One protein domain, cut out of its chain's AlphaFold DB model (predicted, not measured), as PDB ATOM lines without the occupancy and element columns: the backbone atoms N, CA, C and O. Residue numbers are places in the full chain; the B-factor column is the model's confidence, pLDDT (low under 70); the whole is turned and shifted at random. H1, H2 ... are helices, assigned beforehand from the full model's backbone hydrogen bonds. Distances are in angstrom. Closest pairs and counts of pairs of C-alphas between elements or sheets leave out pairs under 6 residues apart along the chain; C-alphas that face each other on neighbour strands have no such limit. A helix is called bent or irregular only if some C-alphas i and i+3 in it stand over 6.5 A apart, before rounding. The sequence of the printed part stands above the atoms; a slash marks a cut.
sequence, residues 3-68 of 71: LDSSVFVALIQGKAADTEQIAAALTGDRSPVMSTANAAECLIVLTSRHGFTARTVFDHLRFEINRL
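Overview. This is residues 3 to 68 of the 71 residues of the protein "Ribonuclease VapC36" of Mycobacterium attenuatum (UniProt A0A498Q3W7). The longest helix, H4, makes a hairpin with H3; H1 packs on both, and H2 packs on H1 alone, apart from the hairpin. The 66 printed residues hold four named helices, H1 to H4 along the chain, and no named strand: all helix. The whole is compact, with radius of gyration of the C-alphas 11.3 A and spans of 31 by 26 by 17 A.

Arrangement. Start at H4, residues 52 to 67: it touches H3, residues 36 to 50, at Ala 54 and Leu 46, closest C-alphas 5.7 A apart, opposite ways at a shallow 30 degrees. The hub H1, residues 5 to 13, touches H3 at Ser 5 and Cys 42, 5.1 A between closest C-alphas. H2, residues 16 to 28, touches H1 with residues 18 to 23 alone, at a steep 62 degrees. O i to N i+4 pairs are within hydrogen-bond range throughout H1, H3 and H4, and in 7 of 9 in H2.

Along the chain. Find C-alpha 52 at (27.397, -39.607, 6.830); H4 runs 23.1 A to C-alpha 67 at (29.063, -17.568, 13.677). H2 is only just irregular: C-alphas 17 and 20 are 6.8 A apart.

Size, cuts and confidence. The printed part has no cut and no long link; pLDDT is under 70 at residues 14 to 18, 30 to 32 and 66 to 68.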
ATOM      1  N   LEU A   3      15.391 -22.177  16.087       72.44
ATOM      2  CA  LEU A   3      15.219 -23.066  14.942       72.44
ATOM      3  C   LEU A   3      14.906 -24.485  15.419       72.44
ATOM      4  O   LEU A   3      15.674 -25.059  16.199       72.44
ATOM      5  N   ASP A   4      13.789 -25.046  14.960       78.25
ATOM      6  CA  ASP A   4      13.446 -26.453  15.175       78.25
ATOM      7  C   ASP A   4      14.121 -27.373  14.148       78.25
ATOM      8  O   ASP A   4      14.691 -26.926  13.151       78.25
ATOM      9  N   SER A   5      14.062 -28.680  14.403       72.62
ATOM     10  CA  SER A   5      14.723 -29.681  13.572       72.62
ATOM     11  C   SER A   5      14.152 -29.795  12.151       72.62
ATOM     12  O   SER A   5      14.873 -30.158  11.215       72.62
ATOM     13  N   SER A   6      12.880 -29.441  11.954       76.38
ATOM     14  CA  SER A   6      12.193 -29.516  10.665       76.38
ATOM     15  C   SER A   6      12.687 -28.454   9.679       76.38
ATOM     16  O   SER A   6      12.866 -28.766   8.499       76.38
ATOM     17  N   VAL A   7      13.027 -27.255  10.165       76.94
ATOM     18  CA  VAL A   7      13.603 -26.159   9.363       76.94
ATOM     19  C   VAL A   7      14.911 -26.592   8.693       76.94
ATOM     20  O   VAL A   7      15.127 -26.378   7.501       76.94
ATOM     21  N   PHE A   8      15.776 -27.275   9.439       74.69
ATOM     22  CA  PHE A   8      17.054 -27.776   8.929       74.69
ATOM     23  C   PHE A   8      16.894 -28.909   7.931       74.69
ATOM     24  O   PHE A   8      17.584 -28.952   6.914       74.69
ATOM     25  N   VAL A   9      15.970 -29.825   8.213       76.25
ATOM     26  CA  VAL A   9      15.649 -30.913   7.292       76.25
ATOM     27  C   VAL A   9      15.117 -30.345   5.974       76.25
ATOM     28  O   VAL A   9      15.508 -30.840   4.919       76.25
ATOM     29  N   ALA A  10      14.297 -29.291   6.011       77.31
ATOM     30  CA  ALA A  10      13.800 -28.617   4.812       77.31
ATOM     31  C   ALA A  10      14.931 -27.965   3.996       77.31
ATOM     32  O   ALA A  10      15.015 -28.214   2.791       77.31
ATOM     33  N   LEU A  11      15.832 -27.221   4.653       73.88
ATOM     34  CA  LEU A  11      16.998 -26.595   4.012       73.88
ATOM     35  C   LEU A  11      17.912 -27.624   3.337       73.88
ATOM     36  O   LEU A  11      18.329 -27.438   2.199       73.88
ATOM     37  N   ILE A  12      18.200 -28.734   4.020       74.00
ATOM     38  CA  ILE A  12      19.108 -29.773   3.512       74.00
ATOM     39  C   ILE A  12      18.460 -30.588   2.390       74.00
ATOM     40  O   ILE A  12      19.144 -31.014   1.461       74.00
ATOM     41  N   GLN A  13      17.144 -30.799   2.447       75.38
ATOM     42  CA  GLN A  13      16.404 -31.478   1.380       75.38
ATOM     43  C   GLN A  13      16.165 -30.588   0.154       75.38
ATOM     44  O   GLN A  13      15.708 -31.104  -0.864       75.38
ATOM     45  N   GLY A  14      16.438 -29.280   0.239       66.81
ATOM     46  CA  GLY A  14      16.227 -28.343  -0.864       66.81
ATOM     47  C   GLY A  14      14.772 -28.299  -1.335       66.81
ATOM     48  O   GLY A  14      14.513 -28.133  -2.527       66.81
ATOM     49  N   LYS A  15      13.804 -28.502  -0.428       65.50
ATOM     50  CA  LYS A  15      12.377 -28.399  -0.764       65.50
ATOM     51  C   LYS A  15      12.071 -26.941  -1.105       65.50
ATOM     52  O   LYS A  15      11.882 -26.113  -0.215       65.50
ATOM     53  N   ALA A  16      12.089 -26.636  -2.401       56.16
ATOM     54  CA  ALA A  16      12.193 -25.280  -2.937       56.16
ATOM     55  C   ALA A  16      11.144 -24.291  -2.399       56.16
ATOM     56  O   ALA A  16      11.471 -23.128  -2.198       56.16
ATOM     57  N   ALA A  17       9.921 -24.752  -2.109       64.00
ATOM     58  CA  ALA A  17       8.835 -23.884  -1.648       64.00
ATOM     59  C   ALA A  17       9.104 -23.232  -0.277       64.00
ATOM     60  O   ALA A  17       8.783 -22.063  -0.088       64.00
ATOM     61  N   ASP A  18       9.745 -23.956   0.646       67.62
ATOM     62  CA  ASP A  18       9.986 -23.464   2.011       67.62
ATOM     63  C   ASP A  18      11.434 -22.984   2.200       67.62
ATOM     64  O   ASP A  18      11.719 -22.157   3.063       67.62
ATOM     65  N   THR A  19      12.362 -23.472   1.369       70.25
ATOM     66  CA  THR A  19      13.809 -23.229   1.513       70.25
ATOM     67  C   THR A  19      14.169 -21.751   1.351       70.25
ATOM     68  O   THR A  19      14.920 -21.219   2.165       70.25
ATOM     69  N   GLU A  20      13.619 -21.061   0.344       72.19
ATOM     70  CA  GLU A  20      13.897 -19.631   0.126       72.19
ATOM     71  C   GLU A  20      13.319 -18.756   1.239       72.19
ATOM     72  O   GLU A  20      13.959 -17.808   1.689       72.19
ATOM     73  N   GLN A  21      12.126 -19.099   1.725       74.56
ATOM     74  CA  GLN A  21      11.444 -18.343   2.770       74.56
ATOM     75  C   GLN A  21      12.150 -18.506   4.124       74.56
ATOM     76  O   GLN A  21      12.348 -17.529   4.847       74.56
ATOM     77  N   ILE A  22      12.620 -19.721   4.426       74.31
ATOM     78  CA  ILE A  22      13.463 -20.012   5.589       74.31
ATOM     79  C   ILE A  22      14.808 -19.281   5.479       74.31
ATOM     80  O   ILE A  22      15.247 -18.665   6.449       74.31
ATOM     81  N   ALA A  23      15.460 -19.311   4.313       73.00
ATOM     82  CA  ALA A  23      16.726 -18.613   4.101       73.00
ATOM     83  C   ALA A  23      16.569 -17.091   4.260       73.00
ATOM     84  O   ALA A  23      17.381 -16.451   4.931       73.00
ATOM     85  N   ALA A  24      15.493 -16.513   3.722       75.25
ATOM     86  CA  ALA A  24      15.173 -15.099   3.891       75.25
ATOM     87  C   ALA A  24      14.928 -14.739   5.367       75.25
ATOM     88  O   ALA A  24      15.459 -13.737   5.848       75.25
ATOM     89  N   ALA A  25      14.197 -15.579   6.108       76.56
ATOM     90  CA  ALA A  25      13.962 -15.389   7.540       76.56
ATOM     91  C   ALA A  25      15.260 -15.473   8.363       76.56
ATOM     92  O   ALA A  25      15.481 -14.644   9.241       76.56
ATOM     93  N   LEU A  26      16.145 -16.423   8.045       72.62
ATOM     94  CA  LEU A  26      17.465 -16.555   8.676       72.62
ATOM     95  C   LEU A  26      18.378 -15.362   8.386       72.62
ATOM     96  O   LEU A  26      19.111 -14.933   9.266       72.62
ATOM     97  N   THR A  27      18.324 -14.820   7.169       73.56
ATOM     98  CA  THR A  27      19.142 -13.663   6.767       73.56
ATOM     99  C   THR A  27      18.635 -12.364   7.403       73.56
ATOM    100  O   THR A  27      19.413 -11.445   7.655       73.56
ATOM    101  N   GLY A  28      17.326 -12.276   7.666       73.19
ATOM    102  CA  GLY A  28      16.702 -11.146   8.357       73.19
ATOM    103  C   GLY A  28      16.836 -11.186   9.883       73.19
ATOM    104  O   GLY A  28      16.678 -10.152  10.534       73.19
ATOM    105  N   ASP A  29      17.136 -12.350  10.461       74.50
ATOM    106  CA  ASP A  29      17.351 -12.514  11.895       74.50
ATOM    107  C   ASP A  29      18.822 -12.283  12.265       74.50
ATOM    108  O   ASP A  29      19.733 -12.901  11.724       74.50
ATOM    109  N   ARG A  30      19.064 -11.392  13.231       65.50
ATOM    110  CA  ARG A  30      20.421 -11.056  13.686       65.50
ATOM    111  C   ARG A  30      21.027 -12.096  14.623       65.50
ATOM    112  O   ARG A  30      22.234 -12.062  14.828       65.50
ATOM    113  N   SER A  31      20.223 -12.980  15.214       68.56
ATOM    114  CA  SER A  31      20.720 -13.993  16.153       68.56
ATOM    115  C   SER A  31      19.852 -15.258  16.132       68.56
ATOM    116  O   SER A  31      19.164 -15.565  17.116       68.56
ATOM    117  N   PRO A  32      19.848 -16.014  15.023       69.56
ATOM    118  CA  PRO A  32      19.260 -17.344  15.011       69.56
ATOM    119  C   PRO A  32      20.014 -18.260  15.985       69.56
ATOM    120  O   PRO A  32      21.235 -18.371  15.932       69.56
ATOM    121  N   VAL A  33      19.286 -18.934  16.879       71.94
ATOM    122  CA  VAL A  33      19.866 -19.864  17.860       71.94
ATOM    123  C   VAL A  33      19.261 -21.248  17.662       71.94
ATOM    124  O   VAL A  33      18.045 -21.415  17.561       71.94
ATOM    125  N   MET A  34      20.121 -22.263  17.639       73.94
ATOM    126  CA  MET A  34      19.721 -23.666  17.641       73.94
ATOM    127  C   MET A  34      20.008 -24.259  19.023       73.94
ATOM    128  O   MET A  34      21.133 -24.180  19.518       73.94
ATOM    129  N   SER A  35      19.005 -24.877  19.649       79.12
ATOM    130  CA  SER A  35      19.226 -25.602  20.903       79.12
ATOM    131  C   SER A  35      20.041 -26.878  20.655       79.12
ATOM    132  O   SER A  35      19.989 -27.479  19.579       79.12
ATOM    133  N   THR A  36      20.768 -27.344  21.671       78.25
ATOM    134  CA  THR A  36      21.507 -28.617  21.613       78.25
ATOM    135  C   THR A  36      20.594 -29.823  21.381       78.25
ATOM    136  O   THR A  36      20.993 -30.752  20.683       78.25
ATOM    137  N   ALA A  37      19.368 -29.800  21.913       79.88
ATOM    138  CA  ALA A  37      18.376 -30.852  21.693       79.88
ATOM    139  C   ALA A  37      17.923 -30.911  20.224       79.88
ATOM    140  O   ALA A  37      17.962 -31.978  19.612       79.88
ATOM    141  N   ASN A  38      17.598 -29.757  19.631       81.31
ATOM    142  CA  ASN A  38      17.182 -29.673  18.227       81.31
ATOM    143  C   ASN A  38      18.330 -30.083  17.295       81.31
ATOM    144  O   ASN A  38      18.112 -30.767  16.296       81.31
ATOM    145  N   ALA A  39      19.569 -29.729  17.656       79.38
ATOM    146  CA  ALA A  39      20.752 -30.144  16.916       79.38
ATOM    147  C   ALA A  39      20.917 -31.670  16.885       79.38
ATOM    148  O   ALA A  39      21.201 -32.247  15.834       79.38
ATOM    149  N   ALA A  40      20.734 -32.325  18.035       82.56
ATOM    150  CA  ALA A  40      20.837 -33.775  18.153       82.56
ATOM    151  C   ALA A  40      19.744 -34.486  17.341       82.56
ATOM    152  O   ALA A  40      20.036 -35.443  16.624       82.56
ATOM    153  N   GLU A  41      18.509 -33.988  17.400       83.44
ATOM    154  CA  GLU A  41      17.393 -34.536  16.628       83.44
ATOM    155  C   GLU A  41      17.637 -34.428  15.114       83.44
ATOM    156  O   GLU A  41      17.494 -35.422  14.397       83.44
ATOM    157  N   CYS A  42      18.108 -33.273  14.625       81.25
ATOM    158  CA  CYS A  42      18.519 -33.117  13.227       81.25
ATOM    159  C   CYS A  42      19.575 -34.133  12.819       81.25
ATOM    160  O   CYS A  42      19.430 -34.788  11.790       81.25
ATOM    161  N   LEU A  43      20.632 -34.277  13.619       82.25
ATOM    162  CA  LEU A  43      21.713 -35.221  13.348       82.25
ATOM    163  C   LEU A  43      21.184 -36.652  13.210       82.25
ATOM    164  O   LEU A  43      21.576 -37.352  12.276       82.25
ATOM    165  N   ILE A  44      20.266 -37.074  14.084       84.50
ATOM    166  CA  ILE A  44      19.643 -38.404  14.042       84.50
ATOM    167  C   ILE A  44      18.800 -38.575  12.770       84.50
ATOM    168  O   ILE A  44      18.963 -39.555  12.035       84.50
ATOM    169  N   VAL A  45      17.918 -37.619  12.470       84.19
ATOM    170  CA  VAL A  45      17.023 -37.682  11.300       84.19
ATOM    171  C   VAL A  45      17.812 -37.638   9.989       84.19
ATOM    172  O   VAL A  45      17.523 -38.388   9.059       84.19
ATOM    173  N   LEU A  46      18.835 -36.795   9.903       80.00
ATOM    174  CA  LEU A  46      19.639 -36.632   8.696       80.00
ATOM    175  C   LEU A  46      20.564 -37.826   8.467       80.00
ATOM    176  O   LEU A  46      20.626 -38.339   7.352       80.00
ATOM    177  N   THR A  47      21.223 -38.316   9.521       83.19
ATOM    178  CA  THR A  47      22.093 -39.498   9.421       83.19
ATOM    179  C   THR A  47      21.286 -40.740   9.049       83.19
ATOM    180  O   THR A  47      21.722 -41.510   8.198       83.19
ATOM    181  N   SER A  48      20.090 -40.923   9.623       83.94
ATOM    182  CA  SER A  48      19.232 -42.072   9.293       83.94
ATOM    183  C   SER A  48      18.720 -42.058   7.849       83.94
ATOM    184  O   SER A  48      18.578 -43.120   7.251       83.94
ATOM    185  N   ARG A  49      18.470 -40.879   7.266       82.12
ATOM    186  CA  ARG A  49      17.921 -40.748   5.903       82.12
ATOM    187  C   ARG A  49      18.972 -40.651   4.802       82.12
ATOM    188  O   ARG A  49      18.715 -41.075   3.680       82.12
ATOM    189  N   HIS A  50      20.120 -40.053   5.100       80.81
ATOM    190  CA  HIS A  50      21.088 -39.619   4.089       80.81
ATOM    191  C   HIS A  50      22.534 -40.027   4.418       80.81
ATOM    192  O   HIS A  50      23.455 -39.713   3.663       80.81
ATOM    193  N   GLY A  51      22.751 -40.741   5.527       80.50
ATOM    194  CA  GLY A  51      24.062 -41.238   5.927       80.50
ATOM    195  C   GLY A  51      25.038 -40.133   6.338       80.50
ATOM    196  O   GLY A  51      24.659 -39.023   6.713       80.50
ATOM    197  N   PHE A  52      26.332 -40.453   6.280       79.81
ATOM    198  CA  PHE A  52      27.397 -39.607   6.830       79.81
ATOM    199  C   PHE A  52      27.555 -38.258   6.105       79.81
ATOM    200  O   PHE A  52      27.970 -37.278   6.713       79.81
ATOM    201  N   THR A  53      27.169 -38.168   4.830       78.12
ATOM    202  CA  THR A  53      27.244 -36.922   4.048       78.12
ATOM    203  C   THR A  53      26.373 -35.814   4.641       78.12
ATOM    204  O   THR A  53      26.793 -34.659   4.700       78.12
ATOM    205  N   ALA A  54      25.180 -36.151   5.143       74.94
ATOM    206  CA  ALA A  54      24.280 -35.153   5.717       74.94
ATOM    207  C   ALA A  54      24.758 -34.624   7.076       74.94
ATOM    208  O   ALA A  54      24.431 -33.496   7.435       74.94
ATOM    209  N   ARG A  55      25.595 -35.388   7.792       79.56
ATOM    210  CA  ARG A  55      26.286 -34.903   8.991       79.56
ATOM    211  C   ARG A  55      27.248 -33.765   8.658       79.56
ATOM    212  O   ARG A  55      27.210 -32.743   9.327       79.56
ATOM    213  N   THR A  56      28.052 -33.909   7.605       81.50
ATOM    214  CA  THR A  56      28.996 -32.865   7.177       81.50
ATOM    215  C   THR A  56      28.274 -31.574   6.782       81.50
ATOM    216  O   THR A  56      28.689 -30.488   7.180       81.50
ATOM    217  N   VAL A  57      27.162 -31.688   6.046       79.31
ATOM    218  CA  VAL A  57      26.326 -30.532   5.670       79.31
ATOM    219  C   VAL A  57      25.715 -29.873   6.910       79.31
ATOM    220  O   VAL A  57      25.739 -28.649   7.032       79.31
ATOM    221  N   PHE A  58      25.210 -30.673   7.852       81.75
ATOM    222  CA  PHE A  58      24.642 -30.172   9.100       81.75
ATOM    223  C   PHE A  58      25.677 -29.447   9.972       81.75
ATOM    224  O   PHE A  58      25.401 -28.355  10.465       81.75
ATOM    225  N   ASP A  59      26.873 -30.016  10.140       82.69
ATOM    226  CA  ASP A  59      27.943 -29.399  10.929       82.69
ATOM    227  C   ASP A  59      28.382 -28.055  10.325       82.69
ATOM    228  O   ASP A  59      28.588 -27.090  11.065       82.69
ATOM    229  N   HIS A  60      28.446 -27.959   8.991       81.00
ATOM    230  CA  HIS A  60      28.738 -26.707   8.292       81.00
ATOM    231  C   HIS A  60      27.639 -25.654   8.507       81.00
ATOM    232  O   HIS A  60      27.928 -24.522   8.886       81.00
ATOM    233  N   LEU A  61      26.370 -26.040   8.360       76.69
ATOM    234  CA  LEU A  61      25.232 -25.144   8.572       76.69
ATOM    235  C   LEU A  61      25.149 -24.646  10.026       76.69
ATOM    236  O   LEU A  61      24.897 -23.470  10.282       76.69
ATOM    237  N   ARG A  62      25.404 -25.536  10.993       76.19
ATOM    238  CA  ARG A  62      25.440 -25.196  12.420       76.19
ATOM    239  C   ARG A  62      26.573 -24.225  12.743       76.19
ATOM    240  O   ARG A  62      26.401 -23.359  13.600       76.19
ATOM    241  N   PHE A  63      27.726 -24.387  12.098       79.06
ATOM    242  CA  PHE A  63      28.846 -23.464  12.244       79.06
ATOM    243  C   PHE A  63      28.474 -22.062  11.751       79.06
ATOM    244  O   PHE A  63      28.663 -21.108  12.496       79.06
ATOM    245  N   GLU A  64      27.868 -21.942  10.568       74.94
ATOM    246  CA  GLU A  64      27.461 -20.644  10.005       74.94
ATOM    247  C   GLU A  64      26.410 -19.926  10.866       74.94
ATOM    248  O   GLU A  64      26.539 -18.732  11.134       74.94
ATOM    249  N   ILE A  65      25.416 -20.652  11.389       71.69
ATOM    250  CA  ILE A  65      24.374 -20.077  12.258       71.69
ATOM    251  C   ILE A  65      24.954 -19.559  13.576       71.69
ATOM    252  O   ILE A  65      24.607 -18.467  14.013       71.69
ATOM    253  N   ASN A  66      25.874 -20.307  14.192       67.56
ATOM    254  CA  ASN A  66      26.511 -19.895  15.447       67.56
ATOM    255  C   ASN A  66      27.636 -18.859  15.256       67.56
ATOM    256  O   ASN A  66      28.174 -18.360  16.242       67.56
ATOM    257  N   ARG A  67      28.026 -18.557  14.010       65.25
ATOM    258  CA  ARG A  67      29.063 -17.568  13.677       65.25
ATOM    259  C   ARG A  67      28.494 -16.150  13.517       65.25
ATOM    260  O   ARG A  67      29.270 -15.194  13.494       65.25
ATOM    261  N   LEU A  68      27.171 -15.987  13.428       53.22
ATOM    262  CA  LEU A  68      26.536 -14.667  13.431       53.22
ATOM    263  C   LEU A  68      26.816 -13.964  14.775       53.22
ATOM    264  O   LEU A  68      26.477 -14.510  15.827       53.22
TER     265      LEU A  68